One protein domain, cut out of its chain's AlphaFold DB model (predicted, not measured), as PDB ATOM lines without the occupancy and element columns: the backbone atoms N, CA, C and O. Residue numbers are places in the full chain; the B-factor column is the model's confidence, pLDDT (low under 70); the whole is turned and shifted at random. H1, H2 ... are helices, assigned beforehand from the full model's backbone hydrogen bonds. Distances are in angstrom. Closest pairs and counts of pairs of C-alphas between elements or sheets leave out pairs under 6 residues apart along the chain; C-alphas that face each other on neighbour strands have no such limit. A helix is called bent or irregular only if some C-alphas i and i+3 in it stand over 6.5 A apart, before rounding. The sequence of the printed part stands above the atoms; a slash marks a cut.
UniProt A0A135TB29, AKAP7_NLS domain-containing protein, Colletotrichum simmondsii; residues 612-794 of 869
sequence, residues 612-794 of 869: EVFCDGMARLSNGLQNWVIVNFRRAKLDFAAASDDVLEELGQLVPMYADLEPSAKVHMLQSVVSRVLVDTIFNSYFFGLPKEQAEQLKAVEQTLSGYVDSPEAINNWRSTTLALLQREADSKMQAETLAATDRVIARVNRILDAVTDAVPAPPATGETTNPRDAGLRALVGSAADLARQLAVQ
ATOM      1  N   GLU A 612     246.083 549.044 443.291       88.69
ATOM      2  CA  GLU A 612     247.102 548.141 443.850       88.69
ATOM      3  C   GLU A 612     248.116 547.662 442.790       88.69
ATOM      4  O   GLU A 612     249.318 547.687 443.039       88.69
ATOM      5  N   VAL A 613     247.665 547.297 441.580       90.31
ATOM      6  CA  VAL A 613     248.537 546.817 440.486       90.31
ATOM      7  C   VAL A 613     249.441 547.933 439.952       90.31
ATOM      8  O   VAL A 613     250.572 547.663 439.534       90.31
ATOM      9  N   PHE A 614     248.979 549.186 439.998       93.81
ATOM     10  CA  PHE A 614     249.784 550.350 439.631       93.81
ATOM     11  C   PHE A 614     250.818 550.687 440.709       93.81
ATOM     12  O   PHE A 614     251.971 550.933 440.350       93.81
ATOM     13  N   CYS A 615     250.464 550.611 442.000       92.38
ATOM     14  CA  CYS A 615     251.421 550.723 443.110       92.38
ATOM     15  C   CYS A 615     252.562 549.707 442.948       92.38
ATOM     16  O   CYS A 615     253.742 550.061 442.925       92.38
ATOM     17  N   ASP A 616     252.191 548.445 442.742       91.12
ATOM     18  CA  ASP A 616     253.091 547.311 442.551       91.12
ATOM     19  C   ASP A 616     253.979 547.456 441.306       91.12
ATOM     20  O   ASP A 616     255.179 547.173 441.340       91.12
ATOM     21  N   GLY A 617     253.401 547.912 440.189       92.81
ATOM     22  CA  GLY A 617     254.134 548.205 438.958       92.81
ATOM     23  C   GLY A 617     255.179 549.300 439.161       92.81
ATOM     24  O   GLY A 617     256.331 549.136 438.752       92.81
ATOM     25  N   MET A 618     254.800 550.372 439.857       95.81
ATOM     26  CA  MET A 618     255.669 551.508 440.154       95.81
ATOM     27  C   MET A 618     256.803 551.121 441.114       95.81
ATOM     28  O   MET A 618     257.967 551.438 440.863       95.81
ATOM     29  N   ALA A 619     256.497 550.343 442.157       93.94
ATOM     30  CA  ALA A 619     257.482 549.810 443.097       93.94
ATOM     31  C   ALA A 619     258.471 548.846 442.418       93.94
ATOM     32  O   ALA A 619     259.684 548.959 442.625       93.94
ATOM     33  N   ARG A 620     257.993 547.932 441.554       95.12
ATOM     34  CA  ARG A 620     258.862 547.058 440.741       95.12
ATOM     35  C   ARG A 620     259.788 547.867 439.836       95.12
ATOM     36  O   ARG A 620     260.979 547.562 439.780       95.12
ATOM     37  N   LEU A 621     259.272 548.899 439.164       96.94
ATOM     38  CA  LEU A 621     260.059 549.740 438.261       96.94
ATOM     39  C   LEU A 621     261.117 550.561 439.021       96.94
ATOM     40  O   LEU A 621     262.275 550.585 438.604       96.94
ATOM     41  N   SER A 622     260.762 551.142 440.171       95.38
ATOM     42  CA  SER A 622     261.695 551.881 441.034       95.38
ATOM     43  C   SER A 622     262.825 550.991 441.554       95.38
ATOM     44  O   SER A 622     264.007 551.303 441.393       95.38
ATOM     45  N   ASN A 623     262.475 549.826 442.106       95.25
ATOM     46  CA  ASN A 623     263.448 548.867 442.624       95.25
ATOM     47  C   ASN A 623     264.317 548.281 441.492       95.25
ATOM     48  O   ASN A 623     265.512 548.043 441.691       95.25
ATOM     49  N   GLY A 624     263.748 548.087 440.296       96.00
ATOM     50  CA  GLY A 624     264.469 547.692 439.086       96.00
ATOM     51  C   GLY A 624     265.512 548.729 438.669       96.00
ATOM     52  O   GLY A 624     266.683 548.378 438.502       96.00
ATOM     53  N   LEU A 625     265.122 550.006 438.589       97.12
ATOM     54  CA  LEU A 625     266.027 551.113 438.274       97.12
ATOM     55  C   LEU A 625     267.147 551.228 439.313       97.12
ATOM     56  O   LEU A 625     268.323 551.269 438.951       97.12
ATOM     57  N   GLN A 626     266.795 551.239 440.601       95.00
ATOM     58  CA  GLN A 626     267.754 551.338 441.698       95.00
ATOM     59  C   GLN A 626     268.798 550.214 441.619       95.00
ATOM     60  O   GLN A 626     269.998 550.484 441.697       95.00
ATOM     61  N   ASN A 627     268.367 548.964 441.399       95.88
ATOM     62  CA  ASN A 627     269.281 547.836 441.201       95.88
ATOM     63  C   ASN A 627     270.152 548.018 439.945       95.88
ATOM     64  O   ASN A 627     271.355 547.773 440.021       95.88
ATOM     65  N   TRP A 628     269.592 548.457 438.814       96.44
ATOM     66  CA  TRP A 628     270.341 548.643 437.564       96.44
ATOM     67  C   TRP A 628     271.425 549.727 437.687       96.44
ATOM     68  O   TRP A 628     272.577 549.475 437.323       96.44
ATOM     69  N   VAL A 629     271.111 550.887 438.278       96.19
ATOM     70  CA  VAL A 629     272.102 551.954 438.519       96.19
ATOM     71  C   VAL A 629     273.183 551.480 439.499       96.19
ATOM     72  O   VAL A 629     274.372 551.689 439.262       96.19
ATOM     73  N   ILE A 630     272.805 550.775 440.573       93.44
ATOM     74  CA  ILE A 630     273.758 550.246 441.565       93.44
ATOM     75  C   ILE A 630     274.685 549.176 440.966       93.44
ATOM     76  O   ILE A 630     275.873 549.159 441.292       93.44
ATOM     77  N   VAL A 631     274.179 548.286 440.108       93.62
ATOM     78  CA  VAL A 631     274.987 547.223 439.484       93.62
ATOM     79  C   VAL A 631     276.019 547.804 438.518       93.62
ATOM     80  O   VAL A 631     277.173 547.380 438.560       93.62
ATOM     81  N   ASN A 632     275.632 548.781 437.693       92.69
ATOM     82  CA  ASN A 632     276.498 549.310 436.638       92.69
ATOM     83  C   ASN A 632     277.400 550.470 437.111       92.69
ATOM     84  O   ASN A 632     278.584 550.486 436.790       92.69
ATOM     85  N   PHE A 633     276.888 551.406 437.923       93.44
ATOM     86  CA  PHE A 633     277.554 552.697 438.182       93.44
ATOM     87  C   PHE A 633     278.000 552.933 439.636       93.44
ATOM     88  O   PHE A 633     278.680 553.922 439.914       93.44
ATOM     89  N   ARG A 634     277.712 552.036 440.598       90.12
ATOM     90  CA  ARG A 634     278.123 552.232 442.014       90.12
ATOM     91  C   ARG A 634     279.625 552.501 442.168       90.12
ATOM     92  O   ARG A 634     280.008 553.341 442.986       90.12
ATOM     93  N   ARG A 635     280.459 551.783 441.407       88.69
ATOM     94  CA  ARG A 635     281.931 551.894 441.437       88.69
ATOM     95  C   ARG A 635     282.504 552.962 440.504       88.69
ATOM     96  O   ARG A 635     283.667 553.301 440.684       88.69
ATOM     97  N   ALA A 636     281.711 553.466 439.562       89.25
ATOM     98  CA  ALA A 636     282.148 554.497 438.633       89.25
ATOM     99  C   ALA A 636     282.355 555.838 439.351       89.25
ATOM    100  O   ALA A 636     281.725 556.105 440.381       89.25
ATOM    101  N   LYS A 637     283.224 556.688 438.824       88.94
ATOM    102  CA  LYS A 637     283.382 558.089 439.226       88.94
ATOM    103  C   LYS A 637     282.509 558.978 438.349       88.94
ATOM    104  O   LYS A 637     282.113 558.567 437.264       88.94
ATOM    105  N   LEU A 638     282.229 560.184 438.836       89.94
ATOM    106  CA  LEU A 638     281.722 561.266 437.998       89.94
ATOM    107  C   LEU A 638     282.911 561.981 437.357       89.94
ATOM    108  O   LEU A 638     283.897 562.251 438.046       89.94
ATOM    109  N   ASP A 639     282.797 562.294 436.072       86.81
ATOM    110  CA  ASP A 639     283.708 563.187 435.359       86.81
ATOM    111  C   ASP A 639     282.889 564.084 434.426       86.81
ATOM    112  O   ASP A 639     282.481 563.681 433.341       86.81
ATOM    113  N   PHE A 640     282.615 565.307 434.879       89.12
ATOM    114  CA  PHE A 640     281.909 566.311 434.082       89.12
ATOM    115  C   PHE A 640     282.838 567.060 433.113       89.12
ATOM    116  O   PHE A 640     282.344 567.762 432.240       89.12
ATOM    117  N   ALA A 641     284.164 566.931 433.249       86.00
ATOM    118  CA  ALA A 641     285.140 567.612 432.393       86.00
ATOM    119  C   ALA A 641     285.454 566.820 431.110       86.00
ATOM    120  O   ALA A 641     285.967 567.387 430.148       86.00
ATOM    121  N   ALA A 642     285.136 565.521 431.090       83.38
ATOM    122  CA  ALA A 642     285.160 564.680 429.893       83.38
ATOM    123  C   ALA A 642     283.897 564.817 429.012       83.38
ATOM    124  O   ALA A 642     283.915 564.396 427.853       83.38
ATOM    125  N   ALA A 643     282.812 565.391 429.541       89.69
ATOM    126  CA  ALA A 643     281.554 565.575 428.825       89.69
ATOM    127  C   ALA A 643     281.594 566.793 427.882       89.69
ATOM    128  O   ALA A 643     282.202 567.815 428.185       89.69
ATOM    129  N   SER A 644     280.899 566.698 426.746       92.50
ATOM    130  CA  SER A 644     280.652 567.836 425.849       92.50
ATOM    131  C   SER A 644     279.548 568.752 426.385       92.50
ATOM    132  O   SER A 644     278.591 568.254 426.981       92.50
ATOM    133  N   ASP A 645     279.605 570.044 426.057       91.88
ATOM    134  CA  ASP A 645     278.596 571.052 426.424       91.88
ATOM    135  C   ASP A 645     277.150 570.587 426.127       91.88
ATOM    136  O   ASP A 645     276.310 570.604 427.023       91.88
ATOM    137  N   ASP A 646     276.893 570.016 424.939       93.56
ATOM    138  CA  ASP A 646     275.609 569.412 424.515       93.56
ATOM    139  C   ASP A 646     275.052 568.313 425.451       93.56
ATOM    140  O   ASP A 646     273.893 567.904 425.329       93.56
ATOM    141  N   VAL A 647     275.891 567.728 426.309       93.62
ATOM    142  CA  VAL A 647     275.510 566.712 427.306       93.62
ATOM    143  C   VAL A 647     275.376 567.338 428.689       93.62
ATOM    144  O   VAL A 647     274.507 566.917 429.447       93.62
ATOM    145  N   LEU A 648     276.179 568.352 429.014       92.31
ATOM    146  CA  LEU A 648     276.041 569.112 430.257       92.31
ATOM    147  C   LEU A 648     274.757 569.959 430.258       92.31
ATOM    148  O   LEU A 648     274.085 570.025 431.285       92.31
ATOM    149  N   GLU A 649     274.351 570.514 429.111       93.19
ATOM    150  CA  GLU A 649     273.046 571.174 428.972       93.19
ATOM    151  C   GLU A 649     271.894 570.170 429.152       93.19
ATOM    152  O   GLU A 649     270.987 570.415 429.946       93.19
ATOM    153  N   GLU A 650     271.942 569.003 428.495       94.12
ATOM    154  CA  GLU A 650     270.918 567.963 428.672       94.12
ATOM    155  C   GLU A 650     270.888 567.424 430.116       94.12
ATOM    156  O   GLU A 650     269.810 567.212 430.672       94.12
ATOM    157  N   LEU A 651     272.045 567.262 430.767       93.19
ATOM    158  CA  LEU A 651     272.124 566.904 432.185       93.19
ATOM    159  C   LEU A 651     271.485 567.984 433.069       93.19
ATOM    160  O   LEU A 651     270.717 567.642 433.965       93.19
ATOM    161  N   GLY A 652     271.737 569.266 432.788       90.38
ATOM    162  CA  GLY A 652     271.104 570.398 433.468       90.38
ATOM    163  C   GLY A 652     269.591 570.484 433.246       90.38
ATOM    164  O   GLY A 652     268.870 570.912 434.138       90.38
ATOM    165  N   GLN A 653     269.075 570.016 432.108       90.88
ATOM    166  CA  GLN A 653     267.628 569.907 431.877       90.88
ATOM    167  C   GLN A 653     266.995 568.719 432.632       90.88
ATOM    168  O   GLN A 653     265.825 568.786 433.007       90.88
ATOM    169  N   LEU A 654     267.748 567.637 432.874       92.25
ATOM    170  CA  LEU A 654     267.260 566.426 433.552       92.25
ATOM    171  C   LEU A 654     267.452 566.445 435.081       92.25
ATOM    172  O   LEU A 654     266.667 565.827 435.803       92.25
ATOM    173  N   VAL A 655     268.496 567.121 435.572       91.69
ATOM    174  CA  VAL A 655     268.850 567.275 436.995       91.69
ATOM    175  C   VAL A 655     269.387 568.702 437.230       91.69
ATOM    176  O   VAL A 655     270.601 568.904 437.254       91.69
ATOM    177  N   PRO A 656     268.518 569.715 437.418       87.69
ATOM    178  CA  PRO A 656     268.918 571.131 437.343       87.69
ATOM    179  C   PRO A 656     269.909 571.655 438.393       87.69
ATOM    180  O   PRO A 656     270.408 572.764 438.236       87.69
ATOM    181  N   MET A 657     270.224 570.872 439.429       83.94
ATOM    182  CA  MET A 657     271.243 571.189 440.446       83.94
ATOM    183  C   MET A 657     272.362 570.129 440.516       83.94
ATOM    184  O   MET A 657     272.978 569.936 441.560       83.94
ATOM    185  N   TYR A 658     272.646 569.413 439.416       87.12
ATOM    186  CA  TYR A 658     273.618 568.303 439.403       87.12
ATOM    187  C   TYR A 658     275.027 568.669 439.905       87.12
ATOM    188  O   TYR A 658     275.745 567.789 440.377       87.12
ATOM    189  N   ALA A 659     275.424 569.940 439.786       83.25
ATOM    190  CA  ALA A 659     276.726 570.444 440.218       83.25
ATOM    191  C   ALA A 659     276.807 570.717 441.733       83.25
ATOM    192  O   ALA A 659     277.901 570.672 442.293       83.25
ATOM    193  N   ASP A 660     275.665 570.961 442.384       81.69
ATOM    194  CA  ASP A 660     275.561 571.248 443.822       81.69
ATOM    195  C   ASP A 660     275.349 569.969 444.658       81.69
ATOM    196  O   ASP A 660     275.461 569.989 445.884       81.69
ATOM    197  N   LEU A 661     275.048 568.838 444.008       83.38
ATOM    198  CA  LEU A 661     274.871 567.543 444.665       83.38
ATOM    199  C   LEU A 661     276.189 567.013 445.246       83.38
ATOM    200  O   LEU A 661     277.211 566.931 444.563       83.38
ATOM    201  N   GLU A 662     276.138 566.537 446.491       75.56
ATOM    202  CA  GLU A 662     277.283 565.872 447.111       75.56
ATOM    203  C   GLU A 662     277.784 564.657 446.293       75.56
ATOM    204  O   GLU A 662     276.985 563.891 445.742       75.56
ATOM    205  N   PRO A 663     279.095 564.338 446.333       78.31
ATOM    206  CA  PRO A 663     279.631 563.091 445.775       78.31
ATOM    207  C   PRO A 663     279.004 561.809 446.356       78.31
ATOM    208  O   PRO A 663     279.070 560.748 445.726       78.31
ATOM    209  N   SER A 664     278.396 561.891 447.546       79.69
ATOM    210  CA  SER A 664     277.589 560.833 448.172       79.69
ATOM    211  C   SER A 664     276.319 560.534 447.353       79.69
ATOM    212  O   SER A 664     276.018 559.370 447.066       79.69
ATOM    213  N   ALA A 665     275.644 561.583 446.873       86.50
ATOM    214  CA  ALA A 665     274.376 561.557 446.154       86.50
ATOM    215  C   ALA A 665     274.485 561.086 444.692       86.50
ATOM    216  O   ALA A 665     273.464 560.910 444.028       86.50
ATOM    217  N   LYS A 666     275.693 560.794 444.185       90.62
ATOM    218  CA  LYS A 666     275.957 560.281 442.822       90.62
ATOM    219  C   LYS A 666     274.937 559.242 442.337       90.62
ATOM    220  O   LYS A 666     274.458 559.318 441.212       90.62
ATOM    221  N   VAL A 667     274.617 558.240 443.159       92.94
ATOM    222  CA  VAL A 667     273.696 557.155 442.761       92.94
ATOM    223  C   VAL A 667     272.262 557.670 442.569       92.94
ATOM    224  O   VAL A 667     271.566 557.191 441.677       92.94
ATOM    225  N   HIS A 668     271.856 558.671 443.346       93.12
ATOM    226  CA  HIS A 668     270.561 559.342 443.262       93.12
ATOM    227  C   HIS A 668     270.489 560.293 442.058       93.12
ATOM    228  O   HIS A 668     269.507 560.258 441.321       93.12
ATOM    229  N   MET A 669     271.571 561.021 441.755       93.81
ATOM    230  CA  MET A 669     271.700 561.802 440.516       93.81
ATOM    231  C   MET A 669     271.509 560.920 439.270       93.81
ATOM    232  O   MET A 669     270.683 561.221 438.409       93.81
ATOM    233  N   LEU A 670     272.224 559.792 439.188       95.12
ATOM    234  CA  LEU A 670     272.138 558.872 438.045       95.12
ATOM    235  C   LEU A 670     270.758 558.182 437.955       95.12
ATOM    236  O   LEU A 670     270.301 557.881 436.856       95.12
ATOM    237  N   GLN A 671     270.062 557.974 439.081       95.88
ATOM    238  CA  GLN A 671     268.649 557.559 439.088       95.88
ATOM    239  C   GLN A 671     267.735 558.659 438.535       95.88
ATOM    240  O   GLN A 671     266.912 558.367 437.673       95.88
ATOM    241  N   SER A 672     267.916 559.913 438.967       96.00
ATOM    242  CA  SER A 672     267.147 561.076 438.498       96.00
ATOM    243  C   SER A 672     267.252 561.257 436.979       96.00
ATOM    244  O   SER A 672     266.227 561.441 436.326       96.00
ATOM    245  N   VAL A 673     268.453 561.107 436.399       96.69
ATOM    246  CA  VAL A 673     268.677 561.141 434.937       96.69
ATOM    247  C   VAL A 673     267.811 560.106 434.214       96.69
ATOM    248  O   VAL A 673     267.047 560.459 433.315       96.69
ATOM    249  N   VAL A 674     267.887 558.828 434.606       97.56
ATOM    250  CA  VAL A 674     267.120 557.766 433.931       97.56
ATOM    251  C   VAL A 674     265.621 557.943 434.167       97.56
ATOM    252  O   VAL A 674     264.846 557.861 433.217       97.56
ATOM    253  N   SER A 675     265.204 558.240 435.400       97.56
ATOM    254  CA  SER A 675     263.805 558.505 435.751       97.56
ATOM    255  C   SER A 675     263.202 559.628 434.918       97.56
ATOM    256  O   SER A 675     262.112 559.450 434.376       97.56
ATOM    257  N   ARG A 676     263.913 560.748 434.744       96.81
ATOM    258  CA  ARG A 676     263.416 561.869 433.942       96.81
ATOM    259  C   ARG A 676     263.336 561.508 432.460       96.81
ATOM    260  O   ARG A 676     262.305 561.758 431.847       96.81
ATOM    261  N   VAL A 677     264.325 560.795 431.909       97.38
ATOM    262  CA  VAL A 677     264.256 560.284 430.526       97.38
ATOM    263  C   VAL A 677     263.077 559.314 430.319       97.38
ATOM    264  O   VAL A 677     262.407 559.388 429.284       97.38
ATOM    265  N   LEU A 678     262.777 558.438 431.288       97.62
ATOM    266  CA  LEU A 678     261.601 557.553 431.249       97.62
ATOM    267  C   LEU A 678     260.286 558.356 431.319       97.62
ATOM    268  O   LEU A 678     259.343 558.048 430.591       97.62
ATOM    269  N   VAL A 679     260.218 559.403 432.147       96.94
ATOM    270  CA  VAL A 679     259.055 560.306 432.222       96.94
ATOM    271  C   VAL A 679     258.852 561.048 430.905       96.94
ATOM    272  O   VAL A 679     257.787 560.913 430.303       96.94
ATOM    273  N   ASP A 680     259.871 561.750 430.412       94.88
ATOM    274  CA  ASP A 680     259.807 562.552 429.185       94.88
ATOM    275  C   ASP A 680     259.411 561.721 427.956       94.88
ATOM    276  O   ASP A 680     258.625 562.174 427.127       94.88
ATOM    277  N   THR A 681     259.962 560.506 427.832       94.62
ATOM    278  CA  THR A 681     259.876 559.718 426.589       94.62
ATOM    279  C   THR A 681     258.777 558.653 426.617       94.62
ATOM    280  O   THR A 681     258.277 558.271 425.559       94.62
ATOM    281  N   ILE A 682     258.399 558.154 427.802       96.50
ATOM    282  CA  ILE A 682     257.434 557.055 427.953       96.50
ATOM    283  C   ILE A 682     256.148 557.553 428.610       96.50
ATOM    284  O   ILE A 682     255.090 557.507 427.982       96.50
ATOM    285  N   PHE A 683     256.221 558.058 429.844       96.50
ATOM    286  CA  PHE A 683     255.020 558.392 430.621       96.50
ATOM    287  C   PHE A 683     254.327 559.694 430.186       96.50
ATOM    288  O   PHE A 683     253.121 559.822 430.370       96.50
ATOM    289  N   ASN A 684     255.053 560.622 429.557       94.50
ATOM    290  CA  ASN A 684     254.490 561.817 428.918       94.50
ATOM    291  C   ASN A 684     254.009 561.565 427.471       94.50
ATOM    292  O   ASN A 684     253.476 562.478 426.835       94.50
ATOM    293  N   SER A 685     254.178 560.350 426.928       93.69
ATOM    294  CA  SER A 685     253.625 559.986 425.617       93.69
ATOM    295  C   SER A 685     252.122 559.688 425.718       93.69
ATOM    296  O   SER A 685     251.670 559.081 426.683       93.69
ATOM    297  N   TYR A 686     251.335 560.089 424.711       93.56
ATOM    298  CA  TYR A 686     249.885 559.826 424.692       93.56
ATOM    299  C   TYR A 686     249.568 558.319 424.654       93.56
ATOM    300  O   TYR A 686     248.620 557.855 425.282       93.56
ATOM    301  N   PHE A 687     250.393 557.549 423.939       94.00
ATOM    302  CA  PHE A 687     250.422 556.091 423.994       94.00
ATOM    303  C   PHE A 687     251.795 555.590 423.519       94.00
ATOM    304  O   PHE A 687     252.192 555.857 422.383       94.00
ATOM    305  N   PHE A 688     252.538 554.869 424.363       93.94
ATOM    306  CA  PHE A 688     253.921 554.513 424.028       93.94
ATOM    307  C   PHE A 688     254.016 553.527 422.853       93.94
ATOM    308  O   PHE A 688     253.319 552.508 422.806       93.94
ATOM    309  N   GLY A 689     254.922 553.814 421.913       90.94
ATOM    310  CA  GLY A 689     255.090 553.076 420.657       90.94
ATOM    311  C   GLY A 689     254.163 553.531 419.522       90.94
ATOM    312  O   GLY A 689     254.259 552.990 418.423       90.94
ATOM    313  N   LEU A 690     253.283 554.515 419.752       91.62
ATOM    314  CA  LEU A 690     252.601 555.242 418.678       91.62
ATOM    315  C   LEU A 690     253.546 556.335 418.135       91.62
ATOM    316  O   LEU A 690     254.186 557.012 418.946       91.62
ATOM    317  N   PRO A 691     253.669 556.543 416.809       90.69
ATOM    318  CA  PRO A 691     254.518 557.608 416.295       90.69
ATOM    319  C   PRO A 691     253.910 558.984 416.605       90.69
ATOM    320  O   PRO A 691     252.697 559.141 416.776       90.69
ATOM    321  N   LYS A 692     254.784 559.991 416.721       89.31
ATOM    322  CA  LYS A 692     254.452 561.295 417.318       89.31
ATOM    323  C   LYS A 692     253.290 562.007 416.613       89.31
ATOM    324  O   LYS A 692     252.412 562.528 417.289       89.31
ATOM    325  N   GLU A 693     253.258 561.976 415.285       92.50
ATOM    326  CA  GLU A 693     252.214 562.627 414.486       92.50
ATOM    327  C   GLU A 693     250.819 562.047 414.782       92.50
ATOM    328  O   GLU A 693     249.868 562.788 415.015       92.50
ATOM    329  N   GLN A 694     250.693 560.719 414.856       92.31
ATOM    330  CA  GLN A 694     249.424 560.042 415.146       92.31
ATOM    331  C   GLN A 694     249.002 560.240 416.610       92.31
ATOM    332  O   GLN A 694     247.812 560.353 416.902       92.31
ATOM    333  N   ALA A 695     249.965 560.338 417.534       92.81
ATOM    334  CA  ALA A 695     249.703 560.712 418.922       92.81
ATOM    335  C   ALA A 695     249.174 562.155 419.044       92.81
ATOM    336  O   ALA A 695     248.222 562.404 419.787       92.81
ATOM    337  N   GLU A 696     249.742 563.097 418.288       94.44
ATOM    338  CA  GLU A 696     249.281 564.491 418.227       94.44
ATOM    339  C   GLU A 696     247.902 564.608 417.556       94.44
ATOM    340  O   GLU A 696     247.048 565.335 418.062       94.44
ATOM    341  N   GLN A 697     247.629 563.827 416.505       95.56
ATOM    342  CA  GLN A 697     246.304 563.736 415.875       95.56
ATOM    343  C   GLN A 697     245.231 563.219 416.849       95.56
ATOM    344  O   GLN A 697     244.172 563.838 416.966       95.56
ATOM    345  N   LEU A 698     245.486 562.132 417.592       95.19
ATOM    346  CA  LEU A 698     244.524 561.621 418.582       95.19
ATOM    347  C   LEU A 698     244.267 562.625 419.713       95.19
ATOM    348  O   LEU A 698     243.115 562.822 420.102       95.19
ATOM    349  N   LYS A 699     245.311 563.309 420.191       94.62
ATOM    350  CA  LYS A 699     245.199 564.371 421.200       94.62
ATOM    351  C   LYS A 699     244.408 565.583 420.688       94.62
ATOM    352  O   LYS A 699     243.614 566.152 421.432       94.62
ATOM    353  N   ALA A 700     244.567 565.954 419.417       95.88
ATOM    354  CA  ALA A 700     243.764 567.002 418.787       95.88
ATOM    355  C   ALA A 700     242.281 566.600 418.658       95.88
ATOM    356  O   ALA A 700     241.401 567.441 418.853       95.88
ATOM    357  N   VAL A 701     241.982 565.320 418.395       96.25
ATOM    358  CA  VAL A 701     240.603 564.798 418.424       96.25
ATOM    359  C   VAL A 701     240.030 564.827 419.845       96.25
ATOM    360  O   VAL A 701     238.907 565.291 420.013       96.25
ATOM    361  N   GLU A 702     240.790 564.430 420.871       94.88
ATOM    362  CA  GLU A 702     240.363 564.519 422.280       94.88
ATOM    363  C   GLU A 702     240.004 565.961 422.677       94.88
ATOM    364  O   GLU A 702     238.927 566.217 423.221       94.88
ATOM    365  N   GLN A 703     240.873 566.920 422.343       94.62
ATOM    366  CA  GLN A 703     240.645 568.349 422.576       94.62
ATOM    367  C   GLN A 703     239.422 568.869 421.807       94.62
ATOM    368  O   GLN A 703     238.631 569.633 422.357       94.62
ATOM    369  N   THR A 704     239.235 568.422 420.562       94.94
ATOM    370  CA  THR A 704     238.079 568.794 419.733       94.94
ATOM    371  C   THR A 704     236.775 568.269 420.334       94.94
ATOM    372  O   THR A 704     235.823 569.028 420.474       94.94
ATOM    373  N   LEU A 705     236.730 566.997 420.745       94.06
ATOM    374  CA  LEU A 705     235.562 566.397 421.401       94.06
ATOM    375  C   LEU A 705     235.254 567.078 422.742       94.06
ATOM    376  O   LEU A 705     234.090 567.342 423.033       94.06
ATOM    377  N   SER A 706     236.287 567.439 423.509       92.00
ATOM    378  CA  SER A 706     236.154 568.186 424.772       92.00
ATOM    379  C   SER A 706     235.552 569.587 424.589       92.00
ATOM    380  O   SER A 706     235.022 570.149 425.540       92.00
ATOM    381  N   GLY A 707     235.601 570.152 423.375       93.56
ATOM    382  CA  GLY A 707     234.921 571.401 423.017       93.56
ATOM    383  C   GLY A 707     233.440 571.243 422.636       93.56
ATOM    384  O   GLY A 707     232.769 572.250 422.427       93.56
ATOM    385  N   TYR A 708     232.932 570.008 422.535       93.44
ATOM    386  CA  TYR A 708     231.542 569.695 422.168       93.44
ATOM    387  C   TYR A 708     230.785 568.869 423.224       93.44
ATOM    388  O   TYR A 708     229.582 568.656 423.069       93.44
ATOM    389  N   VAL A 709     231.465 568.353 424.253       91.56
ATOM    390  CA  VAL A 709     230.892 567.420 425.236       91.56
ATOM    391  C   VAL A 709     231.298 567.828 426.652       91.56
ATOM    392  O   VAL A 709     232.413 567.557 427.088       91.56
ATOM    393  N   ASP A 710     230.356 568.405 427.401       86.38
ATOM    394  CA  ASP A 710     230.578 568.902 428.772       86.38
ATOM    395  C   ASP A 710     230.824 567.792 429.821       86.38
ATOM    396  O   ASP A 710     231.145 568.077 430.974       86.38
ATOM    397  N   SER A 711     230.658 566.515 429.451       90.31
ATOM    398  CA  SER A 711     230.891 565.373 430.342       90.31
ATOM    399  C   SER A 711     232.330 564.851 430.225       90.31
ATOM    400  O   SER A 711     232.659 564.202 429.223       90.31
ATOM    401  N   PRO A 712     233.189 565.028 431.254       89.62
ATOM    402  CA  PRO A 712     234.534 564.457 431.248       89.62
ATOM    403  C   PRO A 712     234.506 562.923 431.274       89.62
ATOM    404  O   PRO A 712     235.409 562.298 430.725       89.62
ATOM    405  N   GLU A 713     233.456 562.309 431.831       92.00
ATOM    406  CA  GLU A 713     233.254 560.855 431.822       92.00
ATOM    407  C   GLU A 713     233.124 560.322 430.389       92.00
ATOM    408  O   GLU A 713     233.759 559.330 430.031       92.00
ATOM    409  N   ALA A 714     232.373 561.019 429.528       91.56
ATOM    410  CA  ALA A 714     232.208 560.631 428.129       91.56
ATOM    411  C   ALA A 714     233.528 560.728 427.340       91.56
ATOM    412  O   ALA A 714     233.857 559.809 426.584       91.56
ATOM    413  N   ILE A 715     234.311 561.794 427.556       94.50
ATOM    414  CA  ILE A 715     235.640 561.971 426.947       94.50
ATOM    415  C   ILE A 715     236.626 560.907 427.449       94.50
ATOM    416  O   ILE A 715     237.283 560.245 426.645       94.50
ATOM    417  N   ASN A 716     236.683 560.673 428.761       93.75
ATOM    418  CA  ASN A 716     237.549 559.663 429.365       93.75
ATOM    419  C   ASN A 716     237.196 558.240 428.919       93.75
ATOM    420  O   ASN A 716     238.093 557.443 428.635       93.75
ATOM    421  N   ASN A 717     235.907 557.919 428.800       92.69
ATOM    422  CA  ASN A 717     235.446 556.635 428.284       92.69
ATOM    423  C   ASN A 717     235.774 556.469 426.786       92.69
ATOM    424  O   ASN A 717     236.171 555.376 426.373       92.69
ATOM    425  N   TRP A 718     235.691 557.536 425.980       94.62
ATOM    426  CA  TRP A 718     236.165 557.533 424.587       94.62
ATOM    427  C   TRP A 718     237.684 557.309 424.493       94.62
ATOM    428  O   TRP A 718     238.116 556.419 423.754       94.62
ATOM    429  N   ARG A 719     238.489 558.050 425.273       94.88
ATOM    430  CA  ARG A 719     239.958 557.909 425.340       94.88
ATOM    431  C   ARG A 719     240.342 556.483 425.733       94.88
ATOM    432  O   ARG A 719     241.069 555.822 424.996       94.88
ATOM    433  N   SER A 720     239.799 555.995 426.848       93.50
ATOM    434  CA  SER A 720     240.000 554.635 427.362       93.50
ATOM    435  C   SER A 720     239.671 553.571 426.308       93.50
ATOM    436  O   SER A 720     240.520 552.741 425.991       93.50
ATOM    437  N   THR A 721     238.490 553.649 425.683       92.38
ATOM    438  CA  THR A 721     238.059 552.686 424.652       92.38
ATOM    439  C   THR A 721     238.974 552.712 423.422       92.38
ATOM    440  O   THR A 721     239.364 551.661 422.913       92.38
ATOM    441  N   THR A 722     239.356 553.904 422.954       94.19
ATOM    442  CA  THR A 722     240.232 554.079 421.784       94.19
ATOM    443  C   THR A 722     241.634 553.529 422.053       94.19
ATOM    444  O   THR A 722     242.180 552.795 421.229       94.19
ATOM    445  N   LEU A 723     242.208 553.816 423.225       94.25
ATOM    446  CA  LEU A 723     243.542 553.340 423.594       94.25
ATOM    447  C   LEU A 723     243.563 551.837 423.919       94.25
ATOM    448  O   LEU A 723     244.538 551.168 423.583       94.25
ATOM    449  N   ALA A 724     242.488 551.271 424.478       91.69
ATOM    450  CA  ALA A 724     242.362 549.824 424.684       91.69
ATOM    451  C   ALA A 724     242.332 549.046 423.352       91.69
ATOM    452  O   ALA A 724     242.921 547.966 423.246       91.69
ATOM    453  N   LEU A 725     241.708 549.612 422.309       91.12
ATOM    454  CA  LEU A 725     241.767 549.058 420.953       91.12
ATOM    455  C   LEU A 725     243.186 549.112 420.369       91.12
ATOM    456  O   LEU A 725     243.590 548.151 419.722       91.12
ATOM    457  N   LEU A 726     243.960 550.175 420.621       91.19
ATOM    458  CA  LEU A 726     245.375 550.220 420.224       91.19
ATOM    459  C   LEU A 726     246.212 549.191 420.995       91.19
ATOM    460  O   LEU A 726     246.991 548.466 420.380       91.19
ATOM    461  N   GLN A 727     246.022 549.070 422.313       90.44
ATOM    462  CA  GLN A 727     246.786 548.145 423.157       90.44
ATOM    463  C   GLN A 727     246.637 546.688 422.710       90.44
ATOM    464  O   GLN A 727     247.643 545.989 422.617       90.44
ATOM    465  N   ARG A 728     245.423 546.240 422.360       88.06
ATOM    466  CA  ARG A 728     245.184 544.866 421.879       88.06
ATOM    467  C   ARG A 728     245.949 544.534 420.590       88.06
ATOM    468  O   ARG A 728     246.265 543.375 420.342       88.06
ATOM    469  N   GLU A 729     246.218 545.530 419.753       87.50
ATOM    470  CA  GLU A 729     246.856 545.346 418.446       87.50
ATOM    471  C   GLU A 729     248.364 545.674 418.472       87.50
ATOM    472  O   GLU A 729     249.087 545.323 417.531       87.50
ATOM    473  N   ALA A 730     248.848 546.334 419.535       85.31
ATOM    474  CA  ALA A 730     250.179 546.935 419.630       85.31
ATOM    475  C   ALA A 730     251.319 545.933 419.394       85.31
ATOM    476  O   ALA A 730     252.229 546.217 418.613       85.31
ATOM    477  N   ASP A 731     251.229 544.738 419.980       81.31
ATOM    478  CA  ASP A 731     252.267 543.699 419.891       81.31
ATOM    479  C   ASP A 731     252.459 543.142 418.470       81.31
ATOM    480  O   ASP A 731     253.476 542.515 418.185       81.31
ATOM    481  N   SER A 732     251.506 543.397 417.564       85.88
ATOM    482  CA  SER A 732     251.569 542.978 416.157       85.88
ATOM    483  C   SER A 732     251.779 544.139 415.179       85.88
ATOM    484  O   SER A 732     252.549 544.010 414.231       85.88
ATOM    485  N   LYS A 733     251.119 545.286 415.397       87.38
ATOM    486  CA  LYS A 733     251.115 546.426 414.456       87.38
ATOM    487  C   LYS A 733     252.039 547.571 414.860       87.38
ATOM    488  O   LYS A 733     252.395 548.381 414.012       87.38
ATOM    489  N   MET A 734     252.430 547.643 416.130       89.50
ATOM    490  CA  MET A 734     253.255 548.724 416.687       89.50
ATOM    491  C   MET A 734     254.604 548.213 417.210       89.50
ATOM    492  O   MET A 734     255.395 549.000 417.727       89.50
ATOM    493  N   GLN A 735     254.900 546.916 417.066       90.12
ATOM    494  CA  GLN A 735     256.115 546.281 417.588       90.12
ATOM    495  C   GLN A 735     257.397 546.975 417.098       90.12
ATOM    496  O   GLN A 735     258.259 547.303 417.908       90.12
ATOM    497  N   ALA A 736     257.499 547.264 415.795       91.81
ATOM    498  CA  ALA A 736     258.677 547.902 415.204       91.81
ATOM    499  C   ALA A 736     258.937 549.315 415.764       91.81
ATOM    500  O   ALA A 736     260.056 549.608 416.175       91.81
ATOM    501  N   GLU A 737     257.910 550.167 415.863       92.19
ATOM    502  CA  GLU A 737     258.052 551.506 416.460       92.19
ATOM    503  C   GLU A 737     258.227 551.462 417.981       92.19
ATOM    504  O   GLU A 737     258.928 552.300 418.540       92.19
ATOM    505  N   THR A 738     257.667 550.457 418.663       93.19
ATOM    506  CA  THR A 738     257.909 550.227 420.099       93.19
ATOM    507  C   THR A 738     259.375 549.875 420.354       93.19
ATOM    508  O   THR A 738     259.983 550.420 421.276       93.19
ATOM    509  N   LEU A 739     259.969 549.012 419.522       93.69
ATOM    510  CA  LEU A 739     261.393 548.674 419.578       93.69
ATOM    511  C   LEU A 739     262.263 549.884 419.218       93.69
ATOM    512  O   LEU A 739     263.157 550.231 419.983       93.69
ATOM    513  N   ALA A 740     261.946 550.603 418.138       94.31
ATOM    514  CA  ALA A 740     262.679 551.808 417.756       94.31
ATOM    515  C   ALA A 740     262.608 552.907 418.836       94.31
ATOM    516  O   ALA A 740     263.613 553.550 419.126       94.31
ATOM    517  N   ALA A 741     261.455 553.109 419.484       94.19
ATOM    518  CA  ALA A 741     261.319 554.015 420.626       94.19
ATOM    519  C   ALA A 741     262.115 553.532 421.851       94.19
ATOM    520  O   ALA A 741     262.775 554.336 422.506       94.19
ATOM    521  N   THR A 742     262.107 552.226 422.124       95.94
ATOM    522  CA  THR A 742     262.890 551.601 423.202       95.94
ATOM    523  C   THR A 742     264.391 551.810 423.000       95.94
ATOM    524  O   THR A 742     265.085 552.236 423.921       95.94
ATOM    525  N   ASP A 743     264.892 551.594 421.784       95.44
ATOM    526  CA  ASP A 743     266.309 551.769 421.463       95.44
ATOM    527  C   ASP A 743     266.722 553.253 421.451       95.44
ATOM    528  O   ASP A 743     267.820 553.574 421.907       95.44
ATOM    529  N   ARG A 744     265.830 554.182 421.057       95.56
ATOM    530  CA  ARG A 744     266.030 555.638 421.241       95.56
ATOM    531  C   ARG A 744     266.191 556.002 422.729       95.56
ATOM    532  O   ARG A 744     267.086 556.778 423.059       95.56
ATOM    533  N   VAL A 745     265.382 555.428 423.630       96.69
ATOM    534  CA  VAL A 745     265.501 555.643 425.090       96.69
ATOM    535  C   VAL A 745     266.821 555.088 425.631       96.69
ATOM    536  O   VAL A 745     267.528 555.795 426.347       96.69
ATOM    537  N   ILE A 746     267.187 553.856 425.260       96.56
ATOM    538  CA  ILE A 746     268.450 553.216 425.670       96.56
ATOM    539  C   ILE A 746     269.655 554.041 425.203       96.56
ATOM    540  O   ILE A 746     270.559 554.309 425.993       96.56
ATOM    541  N   ALA A 747     269.647 554.496 423.947       95.62
ATOM    542  CA  ALA A 747     270.705 555.334 423.391       95.62
ATOM    543  C   ALA A 747     270.805 556.697 424.098       95.62
ATOM    544  O   ALA A 747     271.915 557.120 424.415       95.62
ATOM    545  N   ARG A 748     269.674 557.359 424.401       96.62
ATOM    546  CA  ARG A 748     269.644 558.634 425.146       96.62
ATOM    547  C   ARG A 748     270.230 558.476 426.551       96.62
ATOM    548  O   ARG A 748     271.109 559.243 426.930       96.62
ATOM    549  N   VAL A 749     269.795 557.454 427.293       96.88
ATOM    550  CA  VAL A 749     270.317 557.153 428.637       96.88
ATOM    551  C   VAL A 749     271.822 556.877 428.593       96.88
ATOM    552  O   VAL A 749     272.575 557.507 429.332       96.88
ATOM    553  N   ASN A 750     272.277 555.989 427.706       95.19
ATOM    554  CA  ASN A 750     273.697 555.654 427.602       95.19
ATOM    555  C   ASN A 750     274.551 556.861 427.174       95.19
ATOM    556  O   ASN A 750     275.586 557.084 427.791       95.19
ATOM    557  N   ARG A 751     274.105 557.685 426.206       95.12
ATOM    558  CA  ARG A 751     274.810 558.915 425.770       95.12
ATOM    559  C   ARG A 751     275.188 559.801 426.954       95.12
ATOM    560  O   ARG A 751     276.303 560.306 427.001       95.12
ATOM    561  N   ILE A 752     274.254 559.994 427.882       94.94
ATOM    562  CA  ILE A 752     274.438 560.878 429.034       94.94
ATOM    563  C   ILE A 752     275.308 560.186 430.090       94.94
ATOM    564  O   ILE A 752     276.310 560.748 430.522       94.94
ATOM    565  N   LEU A 753     274.968 558.953 430.485       94.62
ATOM    566  CA  LEU A 753     275.668 558.250 431.570       94.62
ATOM    567  C   LEU A 753     277.122 557.882 431.214       94.62
ATOM    568  O   LEU A 753     277.981 557.929 432.095       94.62
ATOM    569  N   ASP A 754     277.414 557.562 429.951       93.00
ATOM    570  CA  ASP A 754     278.766 557.212 429.481       93.00
ATOM    571  C   ASP A 754     279.665 558.442 429.290       93.00
ATOM    572  O   ASP A 754     280.886 558.321 429.329       93.00
ATOM    573  N   ALA A 755     279.079 559.627 429.100       92.31
ATOM    574  CA  ALA A 755     279.818 560.882 428.978       92.31
ATOM    575  C   ALA A 755     280.159 561.516 430.337       92.31
ATOM    576  O   ALA A 755     281.130 562.262 430.421       92.31
ATOM    577  N   VAL A 756     279.381 561.227 431.390       91.94
ATOM    578  CA  VAL A 756     279.570 561.805 432.739       91.94
ATOM    579  C   VAL A 756     280.165 560.823 433.755       91.94
ATOM    580  O   VAL A 756     280.289 561.163 434.935       91.94
ATOM    581  N   THR A 757     280.521 559.597 433.344       92.06
ATOM    582  CA  THR A 757     281.128 558.583 434.225       92.06
ATOM    583  C   THR A 757     282.273 557.805 433.572       92.06
ATOM    584  O   THR A 757     282.277 557.581 432.367       92.06
ATOM    585  N   ASP A 758     283.208 557.285 434.378       88.69
ATOM    586  CA  ASP A 758     284.280 556.377 433.911       88.69
ATOM    587  C   ASP A 758     283.811 554.914 433.675       88.69
ATOM    588  O   ASP A 758     284.615 553.976 433.643       88.69
ATOM    589  N   ALA A 759     282.499 554.697 433.515       84.62
ATOM    590  CA  ALA A 759     281.861 553.382 433.499       84.62
ATOM    591  C   ALA A 759     281.894 552.695 432.121       84.62
ATOM    592  O   ALA A 759     280.921 552.723 431.368       84.62
ATOM    593  N   VAL A 760     282.979 551.982 431.811       80.69
ATOM    594  CA  VAL A 760     283.039 551.153 430.592       80.69
ATOM    595  C   VAL A 760     282.042 549.977 430.684       80.69
ATOM    596  O   VAL A 760     282.186 549.141 431.585       80.69
ATOM    597  N   PRO A 761     281.053 549.849 429.772       80.69
ATOM    598  CA  PRO A 761     280.149 548.702 429.755       80.69
ATOM    599  C   PRO A 761     280.895 547.401 429.436       80.69
ATOM    600  O   PRO A 761     281.798 547.361 428.598       80.69
ATOM    601  N   ALA A 762     280.496 546.309 430.091       80.50
ATOM    602  CA  ALA A 762     281.063 544.988 429.824       80.50
ATOM    603  C   ALA A 762     280.766 544.541 428.375       80.50
ATOM    604  O   ALA A 762     279.659 544.787 427.890       80.50
ATOM    605  N   PRO A 763     281.698 543.860 427.683       80.19
ATOM    606  CA  PRO A 763     281.433 543.328 426.348       80.19
ATOM    607  C   PRO A 763     280.297 542.283 426.376       80.19
ATOM    608  O   PRO A 763     280.118 541.609 427.397       80.19
ATOM    609  N   PRO A 764     279.533 542.123 425.277       82.00
ATOM    610  CA  PRO A 764     278.530 541.064 425.159       82.00
ATOM    611  C   PRO A 764     279.175 539.671 425.226       82.00
ATOM    612  O   PRO A 764     280.358 539.509 424.906       82.00
ATOM    613  N   ALA A 765     278.407 538.652 425.624       77.88
ATOM    614  CA  ALA A 765     278.908 537.281 425.621       77.88
ATOM    615  C   ALA A 765     279.122 536.761 424.186       77.88
ATOM    616  O   ALA A 765     278.575 537.282 423.212       77.88
ATOM    617  N   THR A 766     279.917 535.701 424.036       72.50
ATOM    618  CA  THR A 766     280.210 535.091 422.731       72.50
ATOM    619  C   THR A 766     278.944 534.517 422.087       72.50
ATOM    620  O   THR A 766     278.525 533.413 422.432       72.50
ATOM    621  N   GLY A 767     278.364 535.260 421.141       68.62
ATOM    622  CA  GLY A 767     277.111 534.927 420.451       68.62
ATOM    623  C   GLY A 767     275.965 535.917 420.699       68.62
ATOM    624  O   GLY A 767     274.954 535.841 420.008       68.62
ATOM    625  N   GLU A 768     276.119 536.861 421.630       73.44
ATOM    626  CA  GLU A 768     275.129 537.905 421.923       73.44
ATOM    627  C   GLU A 768     275.458 539.215 421.188       73.44
ATOM    628  O   GLU A 768     276.621 539.576 421.011       73.44
ATOM    629  N   THR A 769     274.428 539.956 420.770       74.06
ATOM    630  CA  THR A 769     274.570 541.253 420.078       74.06
ATOM    631  C   THR A 769     274.473 542.460 421.014       74.06
ATOM    632  O   THR A 769     274.846 543.567 420.629       74.06
ATOM    633  N   THR A 770     273.983 542.268 422.240       81.19
ATOM    634  CA  THR A 770     273.727 543.320 423.232       81.19
ATOM    635  C   THR A 770     274.474 543.041 424.525       81.19
ATOM    636  O   THR A 770     274.423 541.928 425.037       81.19
ATOM    637  N   ASN A 771     275.125 544.054 425.091       88.94
ATOM    638  CA  ASN A 771     275.791 543.926 426.386       88.94
ATOM    639  C   ASN A 771     274.769 543.765 427.547       88.94
ATOM    640  O   ASN A 771     273.604 544.159 427.411       88.94
ATOM    641  N   PRO A 772     275.179 543.221 428.714       88.94
ATOM    642  CA  PRO A 772     274.264 542.970 429.833       88.94
ATOM    643  C   PRO A 772     273.670 544.241 430.466       88.94
ATOM    644  O   PRO A 772     272.586 544.172 431.049       88.94
ATOM    645  N   ARG A 773     274.329 545.402 430.337       92.56
ATOM    646  CA  ARG A 773     273.783 546.687 430.804       92.56
ATOM    647  C   ARG A 773     272.545 547.060 429.992       92.56
ATOM    648  O   ARG A 773     271.493 547.328 430.574       92.56
ATOM    649  N   ASP A 774     272.656 547.009 428.671       93.56
ATOM    650  CA  ASP A 774     271.598 547.399 427.739       93.56
ATOM    651  C   ASP A 774     270.475 546.360 427.687       93.56
ATOM    652  O   ASP A 774     269.314 546.720 427.509       93.56
ATOM    653  N   ALA A 775     270.781 545.077 427.912       92.81
ATOM    654  CA  ALA A 775     269.766 544.049 428.142       92.81
ATOM    655  C   ALA A 775     268.930 544.359 429.401       92.81
ATOM    656  O   ALA A 775     267.698 544.345 429.348       92.81
ATOM    657  N   GLY A 776     269.585 544.724 430.510       94.19
ATOM    658  CA  GLY A 776     268.912 545.153 431.738       94.19
ATOM    659  C   GLY A 776     268.102 546.444 431.570       94.19
ATOM    660  O   GLY A 776     266.982 546.531 432.072       94.19
ATOM    661  N   LEU A 777     268.623 547.423 430.822       96.25
ATOM    662  CA  LEU A 777     267.915 548.677 430.559       96.25
ATOM    663  C   LEU A 777     266.708 548.460 429.637       96.25
ATOM    664  O   LEU A 777     265.650 549.028 429.880       96.25
ATOM    665  N   ARG A 778     266.818 547.583 428.632       96.56
ATOM    666  CA  ARG A 778     265.701 547.217 427.746       96.56
ATOM    667  C   ARG A 778     264.554 546.549 428.505       96.56
ATOM    668  O   ARG A 778     263.399 546.873 428.247       96.56
ATOM    669  N   ALA A 779     264.856 545.695 429.485       96.12
ATOM    670  CA  ALA A 779     263.841 545.124 430.376       96.12
ATOM    671  C   ALA A 779     263.163 546.192 431.265       96.12
ATOM    672  O   ALA A 779     261.950 546.138 431.480       96.12
ATOM    673  N   LEU A 780     263.921 547.190 431.738       97.12
ATOM    674  CA  LEU A 780     263.389 548.322 432.504       97.12
ATOM    675  C   LEU A 780     262.475 549.217 431.645       97.12
ATOM    676  O   LEU A 780     261.373 549.556 432.070       97.12
ATOM    677  N   VAL A 781     262.906 549.551 430.425       97.56
ATOM    678  CA  VAL A 781     262.140 550.359 429.461       97.56
ATOM    679  C   VAL A 781     260.867 549.636 429.018       97.56
ATOM    680  O   VAL A 781     259.814 550.264 428.980       97.56
ATOM    681  N   GLY A 782     260.921 548.320 428.774       95.94
ATOM    682  CA  GLY A 782     259.728 547.505 428.522       95.94
ATOM    683  C   GLY A 782     258.743 547.538 429.696       95.94
ATOM    684  O   GLY A 782     257.574 547.857 429.513       95.94
ATOM    685  N   SER A 783     259.238 547.345 430.925       96.69
ATOM    686  CA  SER A 783     258.412 547.425 432.142       96.69
ATOM    687  C   SER A 783     257.745 548.801 432.317       96.69
ATOM    688  O   SER A 783     256.593 548.884 432.744       96.69
ATOM    689  N   ALA A 784     258.448 549.885 431.969       97.69
ATOM    690  CA  ALA A 784     257.900 551.241 431.976       97.69
ATOM    691  C   ALA A 784     256.864 551.459 430.860       97.69
ATOM    692  O   ALA A 784     255.824 552.067 431.105       97.69
ATOM    693  N   ALA A 785     257.118 550.944 429.656       95.69
ATOM    694  CA  ALA A 785     256.210 551.014 428.514       95.69
ATOM    695  C   ALA A 785     254.883 550.286 428.778       95.69
ATOM    696  O   ALA A 785     253.815 550.834 428.502       95.69
ATOM    697  N   ASP A 786     254.940 549.087 429.360       94.50
ATOM    698  CA  ASP A 786     253.752 548.304 429.704       94.50
ATOM    699  C   ASP A 786     252.933 548.978 430.809       94.50
ATOM    700  O   ASP A 786     251.704 549.028 430.715       94.50
ATOM    701  N   LEU A 787     253.594 549.556 431.820       96.25
ATOM    702  CA  LEU A 787     252.933 550.344 432.861       96.25
ATOM    703  C   LEU A 787     252.287 551.611 432.276       96.25
ATOM    704  O   LEU A 787     251.119 551.880 432.550       96.25
ATOM    705  N   ALA A 788     252.998 552.356 431.423       96.00
ATOM    706  CA  ALA A 788     252.473 553.553 430.762       96.00
ATOM    707  C   ALA A 788     251.231 553.242 429.910       96.00
ATOM    708  O   ALA A 788     250.230 553.950 429.999       96.00
ATOM    709  N   ARG A 789     251.257 552.145 429.140       94.62
ATOM    710  CA  ARG A 789     250.098 551.664 428.368       94.62
ATOM    711  C   ARG A 789     248.925 551.297 429.274       94.62
ATOM    712  O   ARG A 789     247.809 551.733 429.011       94.62
ATOM    713  N   GLN A 790     249.166 550.548 430.354       94.06
ATOM    714  CA  GLN A 790     248.114 550.153 431.298       94.06
ATOM    715  C   GLN A 790     247.473 551.351 432.016       94.06
ATOM    716  O   GLN A 790     246.263 551.330 432.224       94.06
ATOM    717  N   LEU A 791     248.249 552.387 432.354       95.25
ATOM    718  CA  LEU A 791     247.741 553.650 432.907       95.25
ATOM    719  C   LEU A 791     246.921 554.428 431.860       95.25
ATOM    720  O   LEU A 791     245.823 554.895 432.158       95.25
ATOM    721  N   ALA A 792     247.418 554.523 430.621       94.00
ATOM    722  CA  ALA A 792     246.788 555.296 429.549       94.00
ATOM    723  C   ALA A 792     245.411 554.754 429.116       94.00
ATOM    724  O   ALA A 792     244.538 555.541 428.750       94.00
ATOM    725  N   VAL A 793     245.182 553.435 429.182       94.12
ATOM    726  CA  VAL A 793     243.879 552.832 428.830       94.12
ATOM    727  C   VAL A 793     242.806 552.963 429.916       94.12
ATOM    728  O   VAL A 793     241.647 552.647 429.647       94.12
ATOM    729  N   GLN A 794     243.127 553.439 431.125       93.69
ATOM    730  CA  GLN A 794     242.116 553.625 432.174       93.69
ATOM    731  C   GLN A 794     241.206 554.827 431.881       93.69
ATOM    732  O   GLN A 794     241.635 555.833 431.306       93.69
TER     733      GLN A 794
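AT A GLANCE: This is residues 612 to 794 of the 869 residues of the protein "AKAP7_NLS domain-containing protein" of Colletotrichum simmondsii (UniProt A0A135TB29). Two pairs of long helices, H1 beside H7 and H3 beside H6, pack crosswise into a body with H3 and H7 in its middle, while short H2 packs on H3 and H6 at one end. At the other end the helical hairpin H4-H5 reaches away from the body, and its tip, residues 707 to 713, sticks out. The printed part has 183 residues with seven named helices, H1 to H7 in order, and no named strand: all helix. It is only just compact, close to loose, with a radius of gyration of the C-alphas of 18.7 A and spans of 55 by 42 by 33 A.

HOW THE PARTS SIT: H1, residues 612 to 633, touches H7, residues 772 to 792, at a shallow tilt of 21 degrees, opposite ways; the closest C-alphas, of Gly 617 and Leu 787, are 6.6 A apart. H2, residues 645 to 654, is about perpendicular, at 79 degrees, to H3, residues 666 to 683, and touches it, with the C-alphas of Leu 654 and Val 673 closest at 5.6 A. H3 and H7 are the hubs, touching four helices each. They touch at a steep tilt of 47 degrees, the same way, closest at C-alphas 683 and 788, 5.5 A apart. H3 also touches H6, residues 735 to 755, at a shallow tilt of 26 degrees, opposite ways, closest at C-alphas 674 and 749, 6.2 A apart. H4, residues 692 to 706, and H5, residues 712 to 733, form a hairpin, closest at C-alphas 706 and 715, 6.6 A apart. H5 and H7 only just touch, with 3 pairs of C-alphas within 8 A. H5 and H6 meet only through their link; H1 and H6 are apart. Every O i to N i+4 pair is within hydrogen-bond range in H1, H3, H4 and H7, against 5 of 6 in H2, 15 of 18 in H5 and 16 of 17 in H6.

IN THESE COORDINATES: H1 begins at C-alpha 612 (247.102, 548.141, 443.850) and is 31.3 A long. H2 measures 14.2 A, H3 24.3 A, H4 20.9 A, H5 29.7 A and H6 30.1 A. H5 has a kink of 30 degrees near residue 727 and is irregular, C-alphas 728 and 731 being 7.4 A apart; H3 is only just irregular, with C-alphas 680 and 683 6.50 A apart. H7, 30.1 A, ends at C-alpha 792 (246.788, 555.296, 429.549).

THE WHOLE: The C-alphas farthest apart, of Asp 710 and Thr 766, are 60.4 A apart. The printed part has no cut. The links H1 to H2, H2 to H3 and H6 to H7 are long. Mean pLDDT of the printed part is 91.6; residue 767 is under 70.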